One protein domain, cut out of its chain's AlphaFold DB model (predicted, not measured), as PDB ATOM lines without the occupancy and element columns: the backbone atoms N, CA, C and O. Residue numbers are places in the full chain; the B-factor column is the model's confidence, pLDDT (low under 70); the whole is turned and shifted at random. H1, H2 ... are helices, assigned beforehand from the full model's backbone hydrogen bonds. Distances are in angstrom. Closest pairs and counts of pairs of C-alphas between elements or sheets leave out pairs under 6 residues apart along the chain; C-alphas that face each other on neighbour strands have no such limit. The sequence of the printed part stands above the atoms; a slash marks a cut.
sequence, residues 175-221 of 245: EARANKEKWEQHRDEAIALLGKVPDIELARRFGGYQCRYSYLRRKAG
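AT A GLANCE: This is residues 175 to 221 of the 245 residues of the protein "DNA-binding protein" of Pseudomonas putida (UniProt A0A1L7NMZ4). Three short helices, H2, H3 and H4, make a small crossed cluster in which H3 packs on H4, while H1 makes one end of the longest axis. The 47 printed residues hold four named helices, H1 to H4 in chain order, and no named strand: all helix, compact, radius of gyration of the C-alphas 9.7 A, spans 29 by 17 by 16 A.

IN THESE COORDINATES: Find C-alpha 175 at (5.143, -26.087, -17.761); from there H1 runs 15.3 A to residue 185. H2 spans residues 187 to 192, and H3 residues 199 to 206. H4, residues 210 to 219, runs 14.3 A to C-alpha 219 at (17.070, -29.763, 5.125).

HOW THE PARTS SIT: Start at H3, the hub. It touches H4, closest C-alphas Ile 200 and Gln 210 at 4.9 A, at a steep tilt of 69.6 degrees, only just short of about perpendicular. H2 and H3, a helical hairpin, only just touch, with 3 pairs of C-alphas within 8 A, closest Ala 190 and Leu 202 at 6.6 A. H1 only just touches H3, also with 3 pairs, closest Trp 183 and Phe 206 at 5.6 A. H1 and H4 are apart. In H1, H2, H3 and H4 every O i to N i+4 pair is within hydrogen-bond range.

THE WHOLE: C-alphas 175 and 221, the two farthest apart, are 30.0 A apart. The printed part has no cut, no link is long, and no printed residue is under 70 in pLDDT.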
ATOM      1  N   GLU A 175       3.785 -25.698 -18.141       79.38
ATOM      2  CA  GLU A 175       5.143 -26.087 -17.761       79.38
ATOM      3  C   GLU A 175       5.272 -26.324 -16.248       79.38
ATOM      4  O   GLU A 175       5.866 -27.308 -15.810       79.38
ATOM      5  N   ALA A 176       4.672 -25.468 -15.415       81.06
ATOM      6  CA  ALA A 176       4.714 -25.661 -13.968       81.06
ATOM      7  C   ALA A 176       3.875 -26.862 -13.510       81.06
ATOM      8  O   ALA A 176       4.240 -27.509 -12.526       81.06
ATOM      9  N   ARG A 177       2.764 -27.164 -14.202       81.38
ATOM     10  CA  ARG A 177       1.964 -28.371 -13.945       81.38
ATOM     11  C   ARG A 177       2.773 -29.621 -14.296       81.38
ATOM     12  O   ARG A 177       2.915 -30.483 -13.435       81.38
ATOM     13  N   ALA A 178       3.391 -29.656 -15.476       84.56
ATOM     14  CA  ALA A 178       4.268 -30.746 -15.898       84.56
ATOM     15  C   ALA A 178       5.470 -30.921 -14.951       84.56
ATOM     16  O   ALA A 178       5.806 -32.032 -14.560       84.56
ATOM     17  N   ASN A 179       6.087 -29.824 -14.501       86.00
ATOM     18  CA  ASN A 179       7.177 -29.867 -13.522       86.00
ATOM     19  C   ASN A 179       6.733 -30.378 -12.143       86.00
ATOM     20  O   ASN A 179       7.532 -30.989 -11.433       86.00
ATOM     21  N   LYS A 180       5.489 -30.108 -11.727       85.00
ATOM     22  CA  LYS A 180       4.924 -30.653 -10.483       85.00
ATOM     23  C   LYS A 180       4.712 -32.159 -10.600       85.00
ATOM     24  O   LYS A 180       5.101 -32.875  -9.688       85.00
ATOM     25  N   GLU A 181       4.159 -32.608 -11.719       87.19
ATOM     26  CA  GLU A 181       3.914 -34.023 -11.995       87.19
ATOM     27  C   GLU A 181       5.220 -34.824 -12.095       87.19
ATOM     28  O   GLU A 181       5.376 -35.816 -11.389       87.19
ATOM     29  N   LYS A 182       6.210 -34.335 -12.857       87.75
ATOM     30  CA  LYS A 182       7.556 -34.940 -12.919       87.75
ATOM     31  C   LYS A 182       8.199 -35.065 -11.539       87.75
ATOM     32  O   LYS A 182       8.777 -36.096 -11.210       87.75
ATOM     33  N   TRP A 183       8.074 -34.023 -10.717       87.25
ATOM     34  CA  TRP A 183       8.573 -34.047  -9.346       87.25
ATOM     35  C   TRP A 183       7.844 -35.077  -8.475       87.25
ATOM     36  O   TRP A 183       8.477 -35.714  -7.643       87.25
ATOM     37  N   GLU A 184       6.527 -35.219  -8.626       87.69
ATOM     38  CA  GLU A 184       5.733 -36.189  -7.863       87.69
ATOM     39  C   GLU A 184       6.066 -37.632  -8.258       87.69
ATOM     40  O   GLU A 184       6.161 -38.478  -7.375       87.69
ATOM     41  N   GLN A 185       6.326 -37.890  -9.544       89.19
ATOM     42  CA  GLN A 185       6.718 -39.210 -10.052       89.19
ATOM     43  C   GLN A 185       8.133 -39.611  -9.620       89.19
ATOM     44  O   GLN A 185       8.344 -40.729  -9.165       89.19
ATOM     45  N   HIS A 186       9.099 -38.695  -9.712       88.75
ATOM     46  CA  HIS A 186      10.513 -38.997  -9.460       88.75
ATOM     47  C   HIS A 186      11.018 -38.475  -8.112       88.75
ATOM     48  O   HIS A 186      12.209 -38.210  -7.933       88.75
ATOM     49  N   ARG A 187      10.113 -38.282  -7.148       87.81
ATOM     50  CA  ARG A 187      10.439 -37.669  -5.858       87.81
ATOM     51  C   ARG A 187      11.530 -38.432  -5.117       87.81
ATOM     52  O   ARG A 187      12.505 -37.832  -4.664       87.81
ATOM     53  N   ASP A 188      11.342 -39.737  -4.982       88.75
ATOM     54  CA  ASP A 188      12.202 -40.582  -4.157       88.75
ATOM     55  C   ASP A 188      13.563 -40.797  -4.829       88.75
ATOM     56  O   ASP A 188      14.604 -40.685  -4.179       88.75
ATOM     57  N   GLU A 189      13.568 -40.963  -6.155       90.31
ATOM     58  CA  GLU A 189      14.780 -41.000  -6.983       90.31
ATOM     59  C   GLU A 189      15.599 -39.714  -6.838       90.31
ATOM     60  O   GLU A 189      16.814 -39.747  -6.616       90.31
ATOM     61  N   ALA A 190      14.932 -38.562  -6.910       88.06
ATOM     62  CA  ALA A 190      15.585 -37.274  -6.785       88.06
ATOM     63  C   ALA A 190      16.180 -37.054  -5.388       88.06
ATOM     64  O   ALA A 190      17.270 -36.490  -5.274       88.06
ATOM     65  N   ILE A 191      15.499 -37.513  -4.331       88.62
ATOM     66  CA  ILE A 191      15.999 -37.446  -2.950       88.62
ATOM     67  C   ILE A 191      17.230 -38.346  -2.774       88.62
ATOM     68  O   ILE A 191      18.213 -37.908  -2.174       88.62
ATOM     69  N   ALA A 192      17.228 -39.555  -3.342       89.38
ATOM     70  CA  ALA A 192      18.347 -40.500  -3.256       89.38
ATOM     71  C   ALA A 192      19.641 -40.009  -3.942       89.38
ATOM     72  O   ALA A 192      20.741 -40.490  -3.630       89.38
ATOM     73  N   LEU A 193      19.511 -39.061  -4.877       90.00
ATOM     74  CA  LEU A 193      20.607 -38.456  -5.637       90.00
ATOM     75  C   LEU A 193      21.069 -37.093  -5.089       90.00
ATOM     76  O   LEU A 193      22.063 -36.549  -5.585       90.00
ATOM     77  N   LEU A 194      20.408 -36.542  -4.060       89.38
ATOM     78  CA  LEU A 194      20.837 -35.295  -3.413       89.38
ATOM     79  C   LEU A 194      22.270 -35.432  -2.876       89.38
ATOM     80  O   LEU A 194      22.598 -36.379  -2.166       89.38
ATOM     81  N   GLY A 195      23.140 -34.483  -3.228       84.69
ATOM     82  CA  GLY A 195      24.552 -34.474  -2.817       84.69
ATOM     83  C   GLY A 195      25.478 -35.402  -3.613       84.69
ATOM     84  O   GLY A 195      26.682 -35.171  -3.614       84.69
ATOM     85  N   LYS A 196      24.940 -36.390  -4.346       89.19
ATOM     86  CA  LYS A 196      25.709 -37.247  -5.274       89.19
ATOM     87  C   LYS A 196      25.873 -36.628  -6.659       89.19
ATOM     88  O   LYS A 196      26.812 -36.952  -7.375       89.19
ATOM     89  N   VAL A 197      24.942 -35.759  -7.040       90.44
ATOM     90  CA  VAL A 197      24.879 -35.082  -8.340       90.44
ATOM     91  C   VAL A 197      24.647 -33.581  -8.090       90.44
ATOM     92  O   VAL A 197      24.007 -33.232  -7.094       90.44
ATOM     93  N   PRO A 198      25.142 -32.665  -8.950       92.06
ATOM     94  CA  PRO A 198      24.840 -31.241  -8.831       92.06
ATOM     95  C   PRO A 198      23.333 -30.940  -8.794       92.06
ATOM     96  O   PRO A 198      22.575 -31.428  -9.630       92.06
ATOM     97  N   ASP A 199      22.918 -30.032  -7.905       91.12
ATOM     98  CA  ASP A 199      21.512 -29.622  -7.727       91.12
ATOM     99  C   ASP A 199      20.851 -29.123  -9.037       91.12
ATOM    100  O   ASP A 199      19.644 -29.267  -9.230       91.12
ATOM    101  N   ILE A 200      21.632 -28.531  -9.952       91.06
ATOM    102  CA  ILE A 200      21.141 -28.058 -11.259       91.06
ATOM    103  C   ILE A 200      20.780 -29.213 -12.197       91.06
ATOM    104  O   ILE A 200      19.833 -29.118 -12.972       91.06
ATOM    105  N   GLU A 201      21.515 -30.315 -12.110       90.62
ATOM    106  CA  GLU A 201      21.309 -31.486 -12.951       90.62
ATOM    107  C   GLU A 201      20.079 -32.271 -12.477       90.62
ATOM    108  O   GLU A 201      19.288 -32.733 -13.295       90.62
ATOM    109  N   LEU A 202      19.836 -32.304 -11.163       90.56
ATOM    110  CA  LEU A 202      18.577 -32.806 -10.605       90.56
ATOM    111  C   LEU A 202      17.374 -31.991 -11.096       90.56
ATOM    112  O   LEU A 202      16.363 -32.569 -11.480       90.56
ATOM    113  N   ALA A 203      17.493 -30.660 -11.166       89.88
ATOM    114  CA  ALA A 203      16.425 -29.813 -11.699       89.88
ATOM    115  C   ALA A 203      16.141 -30.068 -13.185       89.88
ATOM    116  O   ALA A 203      14.979 -30.063 -13.589       89.88
ATOM    117  N   ARG A 204      17.177 -30.337 -13.988       87.88
ATOM    118  CA  ARG A 204      17.009 -30.706 -15.402       87.88
ATOM    119  C   ARG A 204      16.322 -32.058 -15.573       87.88
ATOM    120  O   ARG A 204      15.465 -32.185 -16.440       87.88
ATOM    121  N   ARG A 205      16.691 -33.052 -14.758       88.19
ATOM    122  CA  ARG A 205      16.181 -34.429 -14.873       88.19
ATOM    123  C   ARG A 205      14.779 -34.593 -14.296       88.19
ATOM    124  O   ARG A 205      13.915 -35.162 -14.949       88.19
ATOM    125  N   PHE A 206      14.545 -34.058 -13.102       87.69
ATOM    126  CA  PHE A 206      13.335 -34.315 -12.313       87.69
ATOM    127  C   PHE A 206      12.369 -33.121 -12.269       87.69
ATOM    128  O   PHE A 206      11.318 -33.173 -11.631       87.69
ATOM    129  N   GLY A 207      12.703 -32.035 -12.972       85.31
ATOM    130  CA  GLY A 207      11.862 -30.852 -13.106       85.31
ATOM    131  C   GLY A 207      11.905 -29.907 -11.901       85.31
ATOM    132  O   GLY A 207      12.427 -30.199 -10.818       85.31
ATOM    133  N   GLY A 208      11.333 -28.720 -12.097       86.62
ATOM    134  CA  GLY A 208      11.345 -27.637 -11.116       86.62
ATOM    135  C   GLY A 208      12.625 -26.800 -11.160       86.62
ATOM    136  O   GLY A 208      13.235 -26.620 -12.207       86.62
ATOM    137  N   TYR A 209      13.017 -26.242 -10.015       88.12
ATOM    138  CA  TYR A 209      14.108 -25.268  -9.927       88.12
ATOM    139  C   TYR A 209      15.243 -25.784  -9.039       88.12
ATOM    140  O   TYR A 209      14.986 -26.400  -8.005       88.12
ATOM    141  N   GLN A 210      16.495 -25.451  -9.376       91.38
ATOM    142  CA  GLN A 210      17.697 -25.801  -8.597       91.38
ATOM    143  C   GLN A 210      17.556 -25.471  -7.098       91.38
ATOM    144  O   GLN A 210      18.004 -26.228  -6.236       91.38
ATOM    145  N   CYS A 211      16.902 -24.353  -6.771       91.38
ATOM    146  CA  CYS A 211      16.705 -23.914  -5.390       91.38
ATOM    147  C   CYS A 211      15.889 -24.907  -4.544       91.38
ATOM    148  O   CYS A 211      16.132 -24.998  -3.339       91.38
ATOM    149  N   ARG A 212      14.988 -25.699  -5.150       90.50
ATOM    150  CA  ARG A 212      14.265 -26.783  -4.463       90.50
ATOM    151  C   ARG A 212      15.239 -27.847  -3.963       90.50
ATOM    152  O   ARG A 212      15.173 -28.209  -2.795       90.50
ATOM    153  N   TYR A 213      16.151 -28.311  -4.813       91.69
ATOM    154  CA  TYR A 213      17.123 -29.356  -4.472       91.69
ATOM    155  C   TYR A 213      18.139 -28.857  -3.449       91.69
ATOM    156  O   TYR A 213      18.348 -29.512  -2.435       91.69
ATOM    157  N   SER A 214      18.645 -27.633  -3.618       91.94
ATOM    158  CA  SER A 214      19.495 -26.983  -2.611       91.94
ATOM    159  C   SER A 214      18.795 -26.843  -1.250       91.94
ATOM    160  O   SER A 214      19.413 -27.024  -0.199       91.94
ATOM    161  N   TYR A 215      17.489 -26.549  -1.235       93.00
ATOM    162  CA  TYR A 215      16.696 -26.538  -0.005       93.00
ATOM    163  C   TYR A 215      16.552 -27.938   0.606       93.00
ATOM    164  O   TYR A 215      16.827 -28.100   1.792       93.00
ATOM    165  N   LEU A 216      16.165 -28.945  -0.183       91.38
ATOM    166  CA  LEU A 216      15.998 -30.323   0.293       91.38
ATOM    167  C   LEU A 216      17.309 -30.899   0.835       91.38
ATOM    168  O   LEU A 216      17.325 -31.475   1.917       91.38
ATOM    169  N   ARG A 217      18.413 -30.660   0.127       93.25
ATOM    170  CA  ARG A 217      19.767 -31.042   0.516       93.25
ATOM    171  C   ARG A 217      20.155 -30.437   1.866       93.25
ATOM    172  O   ARG A 217      20.561 -31.163   2.767       93.25
ATOM    173  N   ARG A 218      19.954 -29.122   2.041       91.81
ATOM    174  CA  ARG A 218      20.198 -28.430   3.321       91.81
ATOM    175  C   ARG A 218      19.300 -28.948   4.441       91.81
ATOM    176  O   ARG A 218      19.777 -29.130   5.552       91.81
ATOM    177  N   LYS A 219      18.022 -29.209   4.152       92.50
ATOM    178  CA  LYS A 219      17.070 -29.763   5.125       92.50
ATOM    179  C   LYS A 219      17.464 -31.173   5.579       92.50
ATOM    180  O   LYS A 219      17.236 -31.511   6.732       92.50
ATOM    181  N   ALA A 220      18.064 -31.962   4.692       89.25
ATOM    182  CA  ALA A 220      18.590 -33.292   4.985       89.25
ATOM    183  C   ALA A 220      20.021 -33.281   5.564       89.25
ATOM    184  O   ALA A 220      20.576 -34.346   5.809       89.25
ATOM    185  N   GLY A 221      20.643 -32.110   5.760       89.75
ATOM    186  CA  GLY A 221      22.016 -32.000   6.273       89.75
ATOM    187  C   GLY A 221      23.105 -32.462   5.296       89.75
ATOM    188  O   GLY A 221      24.246 -32.664   5.695       89.75
TER     189      GLY A 221